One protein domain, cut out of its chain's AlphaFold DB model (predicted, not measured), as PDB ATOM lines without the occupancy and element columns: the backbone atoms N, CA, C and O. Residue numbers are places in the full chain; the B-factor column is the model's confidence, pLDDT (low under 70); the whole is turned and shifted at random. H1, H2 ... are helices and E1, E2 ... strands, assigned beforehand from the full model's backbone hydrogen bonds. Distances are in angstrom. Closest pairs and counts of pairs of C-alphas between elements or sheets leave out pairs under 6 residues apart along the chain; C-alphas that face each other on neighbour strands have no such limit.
ATOM      1  N   LEU A   2     100.337 187.393 181.756       47.94
ATOM      2  CA  LEU A   2     101.182 187.517 180.547       47.94
ATOM      3  C   LEU A   2     100.369 187.649 179.241       47.94
ATOM      4  O   LEU A   2     100.922 187.980 178.199       47.94
ATOM      5  N   LEU A   3      99.053 187.429 179.316       47.72
ATOM      6  CA  LEU A   3      98.110 187.432 178.191       47.72
ATOM      7  C   LEU A   3      98.065 188.724 177.338       47.72
ATOM      8  O   LEU A   3      97.867 188.595 176.134       47.72
ATOM      9  N   PRO A   4      98.292 189.948 177.864       49.66
ATOM     10  CA  PRO A   4      98.201 191.164 177.042       49.66
ATOM     11  C   PRO A   4      99.333 191.351 176.019       49.66
ATOM     12  O   PRO A   4      99.252 192.254 175.196       49.66
ATOM     13  N   LEU A   5     100.403 190.549 176.079       60.81
ATOM     14  CA  LEU A   5     101.611 190.743 175.265       60.81
ATOM     15  C   LEU A   5     101.652 189.880 173.989       60.81
ATOM     16  O   LEU A   5     102.673 189.858 173.310       60.81
ATOM     17  N   GLY A   6     100.588 189.127 173.676       61.88
ATOM     18  CA  GLY A   6     100.572 188.213 172.521       61.88
ATOM     19  C   GLY A   6     101.556 187.036 172.638       61.88
ATOM     20  O   GLY A   6     101.861 186.372 171.648       61.88
ATOM     21  N   LEU A   7     102.063 186.777 173.848       67.94
ATOM     22  CA  LEU A   7     103.011 185.706 174.136       67.94
ATOM     23  C   LEU A   7     102.262 184.394 174.365       67.94
ATOM     24  O   LEU A   7     101.341 184.327 175.182       67.94
ATOM     25  N   ARG A   8     102.693 183.333 173.679       72.25
ATOM     26  CA  ARG A   8     102.224 181.976 173.950       72.25
ATOM     27  C   ARG A   8     103.041 181.399 175.094       72.25
ATOM     28  O   ARG A   8     104.263 181.511 175.105       72.25
ATOM     29  N   VAL A   9     102.369 180.760 176.038       79.75
ATOM     30  CA  VAL A   9     103.024 180.062 177.140       79.75
ATOM     31  C   VAL A   9     103.089 178.577 176.818       79.75
ATOM     32  O   VAL A   9     102.090 177.986 176.418       79.75
ATOM     33  N   VAL A  10     104.268 177.992 177.002       81.44
ATOM     34  CA  VAL A  10     104.487 176.548 177.020       81.44
ATOM     35  C   VAL A  10     104.793 176.156 178.451       81.44
ATOM     36  O   VAL A  10     105.732 176.681 179.051       81.44
ATOM     37  N   GLU A  11     103.991 175.260 179.001       83.62
ATOM     38  CA  GLU A  11     104.177 174.771 180.360       83.62
ATOM     39  C   GLU A  11     105.164 173.607 180.364       83.62
ATOM     40  O   GLU A  11     105.016 172.656 179.595       83.62
ATOM     41  N   ILE A  12     106.170 173.680 181.234       85.69
ATOM     42  CA  ILE A  12     107.123 172.592 181.454       85.69
ATOM     43  C   ILE A  12     106.812 171.927 182.800       85.69
ATOM     44  O   ILE A  12     106.674 172.639 183.803       85.69
ATOM     45  N   PRO A  13     106.714 170.586 182.851       82.19
ATOM     46  CA  PRO A  13     106.434 169.868 184.082       82.19
ATOM     47  C   PRO A  13     107.570 170.009 185.102       82.19
ATOM     48  O   PRO A  13     108.761 170.003 184.776       82.19
ATOM     49  N   MET A  14     107.173 170.070 186.370       77.12
ATOM     50  CA  MET A  14     108.073 170.049 187.519       77.12
ATOM     51  C   MET A  14     108.041 168.674 188.196       77.12
ATOM     52  O   MET A  14     106.994 168.049 188.345       77.12
ATOM     53  N   LEU A  15     109.205 168.222 188.644       77.31
ATOM     54  CA  LEU A  15     109.424 166.990 189.386       77.31
ATOM     55  C   LEU A  15     109.465 167.293 190.900       77.31
ATOM     56  O   LEU A  15     110.216 168.184 191.317       77.31
ATOM     57  N   PRO A  16     108.764 166.519 191.757       66.69
ATOM     58  CA  PRO A  16     108.627 166.799 193.196       66.69
ATOM     59  C   PRO A  16     109.924 166.895 194.013       66.69
ATOM     60  O   PRO A  16     109.904 167.393 195.133       66.69
ATOM     61  N   ARG A  17     111.050 166.387 193.501       70.69
ATOM     62  CA  ARG A  17     112.352 166.414 194.196       70.69
ATOM     63  C   ARG A  17     113.465 167.091 193.404       70.69
ATOM     64  O   ARG A  17     114.402 167.594 194.007       70.69
ATOM     65  N   ALA A  18     113.366 167.092 192.077       72.12
ATOM     66  CA  ALA A  18     114.415 167.603 191.197       72.12
ATOM     67  C   ALA A  18     114.133 169.022 190.676       72.12
ATOM     68  O   ALA A  18     115.043 169.667 190.159       72.12
ATOM     69  N   GLY A  19     112.906 169.534 190.836       81.44
ATOM     70  CA  GLY A  19     112.508 170.814 190.259       81.44
ATOM     71  C   GLY A  19     112.132 170.660 188.786       81.44
ATOM     72  O   GLY A  19     111.469 169.698 188.425       81.44
ATOM     73  N   LEU A  20     112.523 171.605 187.937       84.62
ATOM     74  CA  LEU A  20     112.187 171.600 186.509       84.62
ATOM     75  C   LEU A  20     112.631 170.313 185.800       84.62
ATOM     76  O   LEU A  20     113.792 169.924 185.927       84.62
ATOM     77  N   SER A  21     111.743 169.692 185.014       89.62
ATOM     78  CA  SER A  21     112.153 168.623 184.097       89.62
ATOM     79  C   SER A  21     112.941 169.220 182.934       89.62
ATOM     80  O   SER A  21     112.400 169.940 182.092       89.62
ATOM     81  N   LEU A  22     114.236 168.909 182.893       90.88
ATOM     82  CA  LEU A  22     115.128 169.362 181.827       90.88
ATOM     83  C   LEU A  22     114.871 168.614 180.522       90.88
ATOM     84  O   LEU A  22     115.005 169.196 179.456       90.88
ATOM     85  N   GLU A  23     114.422 167.367 180.604       90.94
ATOM     86  CA  GLU A  23     114.058 166.535 179.459       90.94
ATOM     87  C   GLU A  23     112.835 167.114 178.734       90.94
ATOM     88  O   GLU A  23     112.825 167.249 177.513       90.94
ATOM     89  N   ALA A  24     111.813 167.525 179.491       88.69
ATOM     90  CA  ALA A  24     110.637 168.169 178.917       88.69
ATOM     91  C   ALA A  24     110.954 169.574 178.377       88.69
ATOM     92  O   ALA A  24     110.390 169.982 177.362       88.69
ATOM     93  N   LEU A  25     111.872 170.303 179.026       90.94
ATOM     94  CA  LEU A  25     112.370 171.575 178.506       90.94
ATOM     95  C   LEU A  25     113.113 171.382 177.178       90.94
ATOM     96  O   LEU A  25     112.839 172.112 176.233       90.94
ATOM     97  N   GLU A  26     114.015 170.404 177.085       92.81
ATOM     98  CA  GLU A  26     114.738 170.069 175.852       92.81
ATOM     99  C   GLU A  26     113.762 169.790 174.703       92.81
ATOM    100  O   GLU A  26     113.839 170.454 173.670       92.81
ATOM    101  N   LEU A  27     112.766 168.928 174.930       90.50
ATOM    102  CA  LEU A  27     111.730 168.632 173.939       90.50
ATOM    103  C   LEU A  27     110.951 169.886 173.510       90.50
ATOM    104  O   LEU A  27     110.651 170.066 172.329       90.50
ATOM    105  N   ALA A  28     110.613 170.771 174.450       88.12
ATOM    106  CA  ALA A  28     109.914 172.014 174.134       88.12
ATOM    107  C   ALA A  28     110.780 172.976 173.304       88.12
ATOM    108  O   ALA A  28     110.263 173.627 172.398       88.12
ATOM    109  N   LEU A  29     112.083 173.051 173.588       87.50
ATOM    110  CA  LEU A  29     113.039 173.848 172.816       87.50
ATOM    111  C   LEU A  29     113.250 173.292 171.400       87.50
ATOM    112  O   LEU A  29     113.502 174.073 170.487       87.50
ATOM    113  N   ASP A  30     113.129 171.975 171.210       90.31
ATOM    114  CA  ASP A  30     113.248 171.325 169.896       90.31
ATOM    115  C   ASP A  30     111.982 171.465 169.042       90.31
ATOM    116  O   ASP A  30     112.053 171.577 167.820       90.31
ATOM    117  N   THR A  31     110.811 171.465 169.677       87.19
ATOM    118  CA  THR A  31     109.517 171.426 168.976       87.19
ATOM    119  C   THR A  31     108.870 172.795 168.801       87.19
ATOM    120  O   THR A  31     107.899 172.926 168.053       87.19
ATOM    121  N   GLN A  32     109.352 173.829 169.500       86.06
ATOM    122  CA  GLN A  32     108.696 175.134 169.541       86.06
ATOM    123  C   GLN A  32     109.694 176.296 169.470       86.06
ATOM    124  O   GLN A  32     110.787 176.216 170.023       86.06
ATOM    125  N   PRO A  33     109.305 177.440 168.870       81.44
ATOM    126  CA  PRO A  33     110.152 178.628 168.788       81.44
ATOM    127  C   PRO A  33     110.162 179.400 170.122       81.44
ATOM    128  O   PRO A  33     109.644 180.518 170.219       81.44
ATOM    129  N   VAL A  34     110.717 178.789 171.170       83.44
ATOM    130  CA  VAL A  34     110.853 179.384 172.507       83.44
ATOM    131  C   VAL A  34     111.853 180.540 172.462       83.44
ATOM    132  O   VAL A  34     112.965 180.404 171.959       83.44
ATOM    133  N   LYS A  35     111.453 181.700 172.989       79.44
ATOM    134  CA  LYS A  35     112.263 182.929 173.003       79.44
ATOM    135  C   LYS A  35     112.854 183.251 174.366       79.44
ATOM    136  O   LYS A  35     113.801 184.025 174.429       79.44
ATOM    137  N   ALA A  36     112.299 182.691 175.436       83.00
ATOM    138  CA  ALA A  36     112.820 182.820 176.790       83.00
ATOM    139  C   ALA A  36     112.236 181.735 177.700       83.00
ATOM    140  O   ALA A  36     111.102 181.287 177.500       83.00
ATOM    141  N   VAL A  37     112.987 181.390 178.741       85.88
ATOM    142  CA  VAL A  37     112.554 180.501 179.825       85.88
ATOM    143  C   VAL A  37     112.402 181.321 181.100       85.88
ATOM    144  O   VAL A  37     113.330 182.029 181.479       85.88
ATOM    145  N   LEU A  38     111.252 181.236 181.770       86.12
ATOM    146  CA  LEU A  38     111.043 181.805 183.103       86.12
ATOM    147  C   LEU A  38     111.077 180.679 184.131       86.12
ATOM    148  O   LEU A  38     110.191 179.833 184.115       86.12
ATOM    149  N   ALA A  39     112.051 180.696 185.042       86.00
ATOM    150  CA  ALA A  39     112.263 179.633 186.018       86.00
ATOM    151  C   ALA A  39     112.264 180.120 187.469       86.00
ATOM    152  O   ALA A  39     112.837 181.158 187.774       86.00
ATOM    153  N   VAL A  40     111.706 179.312 188.378       85.75
ATOM    154  CA  VAL A  40     111.817 179.485 189.839       85.75
ATOM    155  C   VAL A  40     112.624 178.307 190.410       85.75
ATOM    156  O   VAL A  40     112.030 177.323 190.858       85.75
ATOM    157  N   PRO A  41     113.970 178.321 190.323       83.69
ATOM    158  CA  PRO A  41     114.802 177.174 190.702       83.69
ATOM    159  C   PRO A  41     114.924 176.989 192.221       83.69
ATOM    160  O   PRO A  41     115.306 175.911 192.675       83.69
ATOM    161  N   THR A  42     114.601 178.016 193.008       82.38
ATOM    162  CA  THR A  42     114.728 178.010 194.467       82.38
ATOM    163  C   THR A  42     113.360 178.183 195.107       82.38
ATOM    164  O   THR A  42     112.703 179.199 194.892       82.38
ATOM    165  N   LEU A  43     112.954 177.209 195.926       77.75
ATOM    166  CA  LEU A  43     111.665 177.201 196.624       77.75
ATOM    167  C   LEU A  43     110.498 177.458 195.657       77.75
ATOM    168  O   LEU A  43     109.666 178.342 195.865       77.75
ATOM    169  N   SER A  44     110.475 176.669 194.580       75.81
ATOM    170  CA  SER A  44     109.514 176.794 193.488       75.81
ATOM    171  C   SER A  44     108.077 176.735 193.996       75.81
ATOM    172  O   SER A  44     107.705 175.813 194.712       75.81
ATOM    173  N   ASN A  45     107.240 177.694 193.620       64.44
ATOM    174  CA  ASN A  45     105.819 177.684 193.962       64.44
ATOM    175  C   ASN A  45     105.049 176.800 192.955       64.44
ATOM    176  O   ASN A  45     105.217 177.022 191.755       64.44
ATOM    177  N   PRO A  46     104.213 175.821 193.374       64.31
ATOM    178  CA  PRO A  46     103.750 175.530 194.743       64.31
ATOM    179  C   PRO A  46     104.540 174.465 195.509       64.31
ATOM    180  O   PRO A  46     104.295 174.266 196.696       64.31
ATOM    181  N   LEU A  47     105.468 173.767 194.857       69.69
ATOM    182  CA  LEU A  47     106.083 172.554 195.405       69.69
ATOM    183  C   LEU A  47     107.080 172.811 196.552       69.69
ATOM    184  O   LEU A  47     107.440 171.887 197.276       69.69
ATOM    185  N   GLY A  48     107.554 174.045 196.714       71.88
ATOM    186  CA  GLY A  48     108.631 174.419 197.629       71.88
ATOM    187  C   GLY A  48     109.970 173.759 197.291       71.88
ATOM    188  O   GLY A  48     110.834 173.661 198.158       71.88
ATOM    189  N   THR A  49     110.149 173.268 196.062       76.94
ATOM    190  CA  THR A  49     111.338 172.506 195.665       76.94
ATOM    191  C   THR A  49     112.523 173.416 195.386       76.94
ATOM    192  O   THR A  49     112.376 174.526 194.875       76.94
ATOM    193  N   ILE A  50     113.718 172.934 195.715       83.81
ATOM    194  CA  ILE A  50     114.982 173.567 195.345       83.81
ATOM    195  C   ILE A  50     115.642 172.647 194.327       83.81
ATOM    196  O   ILE A  50     115.882 171.475 194.610       83.81
ATOM    197  N   MET A  51     115.908 173.174 193.137       86.38
ATOM    198  CA  MET A  51     116.612 172.450 192.091       86.38
ATOM    199  C   MET A  51     118.038 172.123 192.572       86.38
ATOM    200  O   MET A  51     118.737 173.037 193.022       86.38
ATOM    201  N   PRO A  52     118.499 170.859 192.498       86.75
ATOM    202  CA  PRO A  52     119.863 170.504 192.874       86.75
ATOM    203  C   PRO A  52     120.902 171.281 192.060       86.75
ATOM    204  O   PRO A  52     120.685 171.571 190.883       86.75
ATOM    205  N   THR A  53     122.064 171.552 192.652       85.88
ATOM    206  CA  THR A  53     123.173 172.283 192.014       85.88
ATOM    207  C   THR A  53     123.564 171.716 190.647       85.88
ATOM    208  O   THR A  53     123.742 172.473 189.697       85.88
ATOM    209  N   ALA A  54     123.631 170.387 190.511       86.81
ATOM    210  CA  ALA A  54     123.918 169.732 189.234       86.81
ATOM    211  C   ALA A  54     122.854 170.040 188.164       86.81
ATOM    212  O   ALA A  54     123.183 170.366 187.026       86.81
ATOM    213  N   SER A  55     121.574 170.016 188.540       87.94
ATOM    214  CA  SER A  55     120.471 170.346 187.635       87.94
ATOM    215  C   SER A  55     120.471 171.832 187.265       87.94
ATOM    216  O   SER A  55     120.207 172.172 186.116       87.94
ATOM    217  N   LYS A  56     120.826 172.722 188.203       86.19
ATOM    218  CA  LYS A  56     121.004 174.157 187.929       86.19
ATOM    219  C   LYS A  56     122.111 174.410 186.897       86.19
ATOM    220  O   LYS A  56     121.898 175.186 185.970       86.19
ATOM    221  N   LYS A  57     123.255 173.721 187.022       86.81
ATOM    222  CA  LYS A  57     124.347 173.760 186.032       86.81
ATOM    223  C   LYS A  57     123.872 173.268 184.665       86.81
ATOM    224  O   LYS A  57     123.976 174.000 183.688       86.81
ATOM    225  N   ARG A  58     123.233 172.093 184.615       90.19
ATOM    226  CA  ARG A  58     122.699 171.528 183.365       90.19
ATOM    227  C   ARG A  58     121.678 172.457 182.692       90.19
ATOM    228  O   ARG A  58     121.685 172.569 181.469       90.19
ATOM    229  N   LEU A  59     120.828 173.143 183.464       89.38
ATOM    230  CA  LEU A  59     119.898 174.153 182.944       89.38
ATOM    231  C   LEU A  59     120.638 175.329 182.296       89.38
ATOM    232  O   LEU A  59     120.277 175.738 181.194       89.38
ATOM    233  N   ALA A  60     121.657 175.869 182.971       87.75
ATOM    234  CA  ALA A  60     122.452 176.977 182.452       87.75
ATOM    235  C   ALA A  60     123.128 176.596 181.127       87.75
ATOM    236  O   ALA A  60     122.933 177.279 180.124       87.75
ATOM    237  N   GLU A  61     123.819 175.456 181.097       88.19
ATOM    238  CA  GLU A  61     124.517 174.974 179.904       88.19
ATOM    239  C   GLU A  61     123.554 174.673 178.743       88.19
ATOM    240  O   GLU A  61     123.853 174.952 177.584       88.19
ATOM    241  N   LEU A  62     122.378 174.100 179.029       90.06
ATOM    242  CA  LEU A  62     121.356 173.825 178.016       90.06
ATOM    243  C   LEU A  62     120.902 175.108 177.313       90.06
ATOM    244  O   LEU A  62     120.796 175.144 176.085       90.06
ATOM    245  N   LEU A  63     120.617 176.147 178.094       87.75
ATOM    246  CA  LEU A  63     120.120 177.418 177.579       87.75
ATOM    247  C   LEU A  63     121.216 178.233 176.896       87.75
ATOM    248  O   LEU A  63     120.944 178.876 175.883       87.75
ATOM    249  N   GLU A  64     122.453 178.134 177.381       86.31
ATOM    250  CA  GLU A  64     123.634 178.700 176.735       86.31
ATOM    251  C   GLU A  64     123.858 178.087 175.347       86.31
ATOM    252  O   GLU A  64     123.874 178.812 174.350       86.31
ATOM    253  N   ARG A  65     123.912 176.749 175.245       88.00
ATOM    254  CA  ARG A  65     124.075 176.039 173.960       88.00
ATOM    255  C   ARG A  65     122.999 176.418 172.945       88.00
ATOM    256  O   ARG A  65     123.276 176.512 171.751       88.00
ATOM    257  N   ARG A  66     121.770 176.639 173.414       85.12
ATOM    258  CA  ARG A  66     120.613 176.978 172.573       85.12
ATOM    259  C   ARG A  66     120.415 178.484 172.381       85.12
ATOM    260  O   ARG A  66     119.511 178.872 171.644       85.12
ATOM    261  N   LYS A  67     121.247 179.332 173.002       84.56
ATOM    262  CA  LYS A  67     121.148 180.803 172.982       84.56
ATOM    263  C   LYS A  67     119.762 181.317 173.402       84.56
ATOM    264  O   LYS A  67     119.256 182.295 172.852       84.56
ATOM    265  N   VAL A  68     119.137 180.651 174.375       83.38
ATOM    266  CA  VAL A  68     117.818 181.022 174.906       83.38
ATOM    267  C   VAL A  68     117.999 181.731 176.248       83.38
ATOM    268  O   VAL A  68     118.592 181.164 177.161       83.38
ATOM    269  N   PRO A  69     117.486 182.960 176.427       82.31
ATOM    270  CA  PRO A  69     117.628 183.674 177.687       82.31
ATOM    271  C   PRO A  69     116.828 183.010 178.814       82.31
ATOM    272  O   PRO A  69     115.663 182.633 178.648       82.31
ATOM    273  N   LEU A  70     117.452 182.946 179.991       83.81
ATOM    274  CA  LEU A  70     116.825 182.543 181.246       83.81
ATOM    275  C   LEU A  70     116.449 183.768 182.080       83.81
ATOM    276  O   LEU A  70     117.291 184.618 182.384       83.81
ATOM    277  N   ILE A  71     115.193 183.809 182.502       82.00
ATOM    278  CA  ILE A  71     114.648 184.742 183.477       82.00
ATOM    279  C   ILE A  71     114.457 183.963 184.780       82.00
ATOM    280  O   ILE A  71     113.578 183.112 184.877       82.00
ATOM    281  N   GLU A  72     115.291 184.236 185.780       81.88
ATOM    282  CA  GLU A  72     115.175 183.611 187.101       81.88
ATOM    283  C   GLU A  72     114.255 184.447 188.002       81.88
ATOM    284  O   GLU A  72     114.496 185.640 188.220       81.88
ATOM    285  N   ASP A  73     113.216 183.819 188.551       81.31
ATOM    286  CA  ASP A  73     112.448 184.370 189.660       81.31
ATOM    287  C   ASP A  73     113.166 184.050 190.975       81.31
ATOM    288  O   ASP A  73     113.250 182.905 191.420       81.31
ATOM    289  N   VAL A  74     113.695 185.105 191.587       80.25
ATOM    290  CA  VAL A  74     114.544 185.042 192.777       80.25
ATOM    291  C   VAL A  74     113.809 185.452 194.055       80.25
ATOM    292  O   VAL A  74     114.463 185.755 195.053       80.25
ATOM    293  N   ILE A  75     112.465 185.502 194.050       76.75
ATOM    294  CA  ILE A  75     111.664 185.952 195.207       76.75
ATOM    295  C   ILE A  75     112.052 185.223 196.496       76.75
ATOM    296  O   ILE A  75     112.186 185.862 197.537       76.75
ATOM    297  N   CYS A  76     112.209 183.900 196.433       73.88
ATOM    298  CA  CYS A  76     112.410 183.060 197.610       73.88
ATOM    299  C   CYS A  76     113.885 182.737 197.889       73.88
ATOM    300  O   CYS A  76     114.163 181.952 198.791       73.88
ATOM    301  N   ASN A  77     114.840 183.311 197.150       76.88
ATOM    302  CA  ASN A  77     116.247 182.911 197.257       76.88
ATOM    303  C   ASN A  77     116.814 183.102 198.671       76.88
ATOM    304  O   ASN A  77     117.515 182.226 199.165       76.88
ATOM    305  N   ASP A  78     116.444 184.182 199.361       74.94
ATOM    306  CA  ASP A  78     116.927 184.477 200.720       74.94
ATOM    307  C   ASP A  78     116.384 183.502 201.784       74.94
ATOM    308  O   ASP A  78     116.872 183.464 202.910       74.94
ATOM    309  N   LEU A  79     115.383 182.693 201.425       74.06
ATOM    310  CA  LEU A  79     114.792 181.677 202.292       74.06
ATOM    311  C   LEU A  79     115.436 180.296 202.101       74.06
ATOM    312  O   LEU A  79     115.064 179.354 202.804       74.06
ATOM    313  N   ALA A  80     116.370 180.139 201.153       75.94
ATOM    314  CA  ALA A  80     117.002 178.846 200.937       75.94
ATOM    315  C   ALA A  80     117.877 178.463 202.151       75.94
ATOM    316  O   ALA A  80     118.630 179.303 202.661       75.94
ATOM    317  N   PRO A  81     117.811 177.194 202.595       71.50
ATOM    318  CA  PRO A  81     118.515 176.720 203.783       71.50
ATOM    319  C   PRO A  81     120.037 176.683 203.608       71.50
ATOM    320  O   PRO A  81     120.761 176.726 204.596       71.50
ATOM    321  N   THR A  82     120.523 176.606 202.368       74.12
ATOM    322  CA  THR A  82     121.947 176.542 202.024       74.12
ATOM    323  C   THR A  82     122.276 177.573 200.952       74.12
ATOM    324  O   THR A  82     121.421 177.877 200.118       74.12
ATOM    325  N   GLU A  83     123.509 178.088 200.949       68.69
ATOM    326  CA  GLU A  83     123.991 179.055 199.946       68.69
ATOM    327  C   GLU A  83     123.892 178.493 198.515       68.69
ATOM    328  O   GLU A  83     123.380 179.170 197.625       68.69
ATOM    329  N   ASP A  84     124.234 177.216 198.315       66.62
ATOM    330  CA  ASP A  84     124.095 176.505 197.029       66.62
ATOM    331  C   ASP A  84     122.640 176.462 196.532       66.62
ATOM    332  O   ASP A  84     122.331 176.437 195.333       66.62
ATOM    333  N   GLY A  85     121.701 176.481 197.478       61.94
ATOM    334  CA  GLY A  85     120.278 176.565 197.213       61.94
ATOM    335  C   GLY A  85     119.862 177.929 196.673       61.94
ATOM    336  O   GLY A  85     118.905 177.986 195.911       61.94
ATOM    337  N   ARG A 102     117.006 190.206 185.321       40.38
ATOM    338  CA  ARG A 102     116.438 190.049 186.657       40.38
ATOM    339  C   ARG A 102     114.977 190.496 186.607       40.38
ATOM    340  O   ARG A 102     114.679 191.672 186.818       40.38
ATOM    341  N   ALA A 103     114.061 189.578 186.319       37.44
ATOM    342  CA  ALA A 103     112.645 189.840 186.508       37.44
ATOM    343  C   ALA A 103     112.364 189.767 188.004       37.44
ATOM    344  O   ALA A 103     112.001 188.747 188.577       37.44
ATOM    345  N   VAL A 104     112.555 190.908 188.650       33.31
ATOM    346  CA  VAL A 104     111.899 191.186 189.911       33.31
ATOM    347  C   VAL A 104     110.401 191.149 189.626       33.31
ATOM    348  O   VAL A 104     109.871 192.087 189.027       33.31
ATOM    349  N   SER A 105     109.721 190.064 189.992       29.39
ATOM    350  CA  SER A 105     108.271 189.980 189.828       29.39
ATOM    351  C   SER A 105     107.599 191.227 190.448       29.39
ATOM    352  O   SER A 105     108.087 191.776 191.446       29.39
ATOM    353  N   PRO A 106     106.461 191.708 189.918       28.52
ATOM    354  CA  PRO A 106     105.694 192.777 190.565       28.52
ATOM    355  C   PRO A 106     105.358 192.459 192.035       28.52
ATOM    356  O   PRO A 106     105.275 193.371 192.856       28.52
ATOM    357  N   LEU A 107     105.257 191.168 192.378       29.56
ATOM    358  CA  LEU A 107     105.118 190.644 193.740       29.56
ATOM    359  C   LEU A 107     106.337 190.940 194.626       29.56
ATOM    360  O   LEU A 107     106.155 191.318 195.777       29.56
ATOM    361  N   HIS A 108     107.565 190.891 194.105       34.16
ATOM    362  CA  HIS A 108     108.763 191.334 194.829       34.16
ATOM    363  C   HIS A 108     108.814 192.864 194.982       34.16
ATOM    364  O   HIS A 108     109.236 193.365 196.021       34.16
ATOM    365  N   ARG A 109     108.317 193.645 194.007       28.66
ATOM    366  CA  ARG A 109     108.175 195.112 194.156       28.66
ATOM    367  C   ARG A 109     107.102 195.483 195.196       28.66
ATOM    368  O   ARG A 109     107.258 196.486 195.890       28.66
ATOM    369  N   ALA A 110     106.059 194.664 195.347       29.00
ATOM    370  CA  ALA A 110     105.072 194.772 196.423       29.00
ATOM    371  C   ALA A 110     105.626 194.297 197.783       29.00
ATOM    372  O   ALA A 110     105.414 194.968 198.788       29.00
ATOM    373  N   ALA A 111     106.424 193.224 197.816       30.78
ATOM    374  CA  ALA A 111     107.101 192.744 199.023       30.78
ATOM    375  C   ALA A 111     108.170 193.734 199.528       30.78
ATOM    376  O   ALA A 111     108.250 194.005 200.723       30.78
ATOM    377  N   HIS A 112     108.914 194.394 198.632       27.97
ATOM    378  CA  HIS A 112     109.848 195.473 198.989       27.97
ATOM    379  C   HIS A 112     109.184 196.827 199.272       27.97
ATOM    380  O   HIS A 112     109.854 197.726 199.790       27.97
ATOM    381  N   ARG A 113     107.878 196.990 199.008       29.72
ATOM    382  CA  ARG A 113     107.104 198.093 199.610       29.72
ATOM    383  C   ARG A 113     106.906 197.904 201.118       29.72
ATOM    384  O   ARG A 113     106.603 198.884 201.790       29.72
ATOM    385  N   HIS A 114     107.210 196.723 201.660       30.22
ATOM    386  CA  HIS A 114     107.347 196.461 203.092       30.22
ATOM    387  C   HIS A 114     108.816 196.265 203.502       30.22
ATOM    388  O   HIS A 114     109.196 195.274 204.113       30.22
ATOM    389  N   ARG A 115     109.665 197.262 203.220       26.00
ATOM    390  CA  ARG A 115     110.786 197.550 204.127       26.00
ATOM    391  C   ARG A 115     110.241 198.372 205.304       26.00
ATOM    392  O   ARG A 115     109.614 199.406 205.038       26.00
ATOM    393  N   MET A 184     102.115 168.662 189.583       30.83
ATOM    394  CA  MET A 184     102.392 169.637 188.522       30.83
ATOM    395  C   MET A 184     102.677 171.027 189.113       30.83
ATOM    396  O   MET A 184     101.764 171.794 189.416       30.83
ATOM    397  N   GLY A 185     103.952 171.378 189.274       36.12
ATOM    398  CA  GLY A 185     104.372 172.780 189.258       36.12
ATOM    399  C   GLY A 185     104.445 173.270 187.808       36.12
ATOM    400  O   GLY A 185     104.874 172.513 186.940       36.12
ATOM    401  N   ILE A 186     104.018 174.506 187.542       41.22
ATOM    402  CA  ILE A 186     104.031 175.090 186.192       41.22
ATOM    403  C   ILE A 186     105.258 175.993 186.066       41.22
ATOM    404  O   ILE A 186     105.367 176.993 186.776       41.22
ATOM    405  N   MET A 187     106.163 175.665 185.144       54.28
ATOM    406  CA  MET A 187     107.181 176.599 184.667       54.28
ATOM    407  C   MET A 187     106.798 177.108 183.277       54.28
ATOM    408  O   MET A 187     106.395 176.322 182.423       54.28
ATOM    409  N   LEU A 188     106.903 178.421 183.053       56.53
ATOM    410  CA  LEU A 188     106.449 179.061 181.821       56.53
ATOM    411  C   LEU A 188     107.624 179.316 180.875       56.53
ATOM    412  O   LEU A 188     108.549 180.062 181.189       56.53
ATOM    413  N   CYS A 189     107.541 178.768 179.672       50.25
ATOM    414  CA  CYS A 189     108.365 179.182 178.545       50.25
ATOM    415  C   CYS A 189     107.546 180.094 177.634       50.25
ATOM    416  O   CYS A 189     106.372 179.833 177.377       50.25
ATOM    417  N   MET A 190     108.150 181.175 177.145       47.56
ATOM    418  CA  MET A 190     107.473 182.116 176.250       47.56
ATOM    419  C   MET A 190     107.821 181.771 174.799       47.56
ATOM    420  O   MET A 190     108.987 181.817 174.405       47.56
ATOM    421  N   ALA A 191     106.810 181.428 174.007       42.97
ATOM    422  CA  ALA A 191     106.893 181.163 172.575       42.97
ATOM    423  C   ALA A 191     106.162 182.257 171.778       42.97
ATOM    424  O   ALA A 191     105.191 182.854 172.248       42.97
ATOM    425  N   CYS A 192     106.620 182.512 170.552       33.66
ATOM    426  CA  CYS A 192     105.963 183.454 169.644       33.66
ATOM    427  C   CYS A 192     104.775 182.782 168.928       33.66
ATOM    428  O   CYS A 192     104.879 181.622 168.526       33.66
TER     429      CYS A 192
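This is residues 2 to 85, 102 to 115 and 184 to 192 of the 205 residues of the protein "Aminotran_1_2 domain-containing protein" of Thiomonas delicata (UniProt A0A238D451). A strongly twisted sheet of four strands is covered on one face by H1, with H2 beside H1 and only grazing the sheet, while a separate short helix, H3, lies off the sheet and away from H1 and H2. The 107 printed residues hold three named helices and four named strands, in the order E1 H1 E2 H2 E3 H3 E4; the class is mixed, helices and strands. Across the mixed sheet the order is E1 E4 E2 E3, with E2 and E3 parallel and the other neighbours antiparallel. The whole is compact, with a radius of gyration of the C-alphas of 13.9 A and spans of 42 by 35 by 25 A.

Begin at E1, residues 7 to 15, an edge strand antiparallel to E4, residues 186 to 192; look for N 10 and O 189, 2.8 A apart. Next comes H1, residues 22 to 31, on the sheet at a height of 8.5 A, over E1 and E4, giving two layers, a helix on one face of a sheet; the closest C-alphas of E1 and H1 are those of Ile 12 and Leu 25, 6.1 A apart. E2, residues 34 to 39, is antiparallel to E4, with N 35 and O 190 2.8 A apart. E1, H1 and E2 form a split strand-helix-strand unit, two strands running the same way with E4 between them, its crossover right-handed. H2, residues 53 to 65, only just touches H1, with 3 pairs of C-alphas within 8 A, the closest those of Leu 22 and Leu 59 at 6.9 A; they run the same way at a shallow tilt of 15 degrees. E3, residues 70 to 72, is the other edge strand, parallel to E2, with N 71 and O 37 2.8 A apart; E2, H2 and E3 form a strand-helix-strand unit, parallel neighbours joined through a helix, also right-handed. H3, residues 106 to 114, is not on the sheet and is apart from H1 and H2. Every O i to N i+4 pair is within hydrogen-bond range in H1 and H2, and 4 of 5 in H3.

Find C-alpha 7 at (103.011, 185.706, 174.136), where E1 begins its 25.0 A. H1 covers 14.2 A, E2 13.6 A, H2 18.5 A from C-alpha 53 at (123.173, 172.283, 192.014), E3 6.2 A and H3 13.2 A. E4 covers 18.6 A, to C-alpha 192 at (105.963, 183.454, 169.644).

The C-alphas farthest apart are those of Thr 31 and Arg 115, 43.8 A. Look for two cuts: C-alphas 85 and 102 are 17.5 A apart, and C-alphas 115 and 184 are 33.1 A apart. The link from E2 to H2 is long, with 13 residues. Mean pLDDT of the printed part is 70.4; it is under 70 at 36 residues, among them 102 to 115 and 184 to 192.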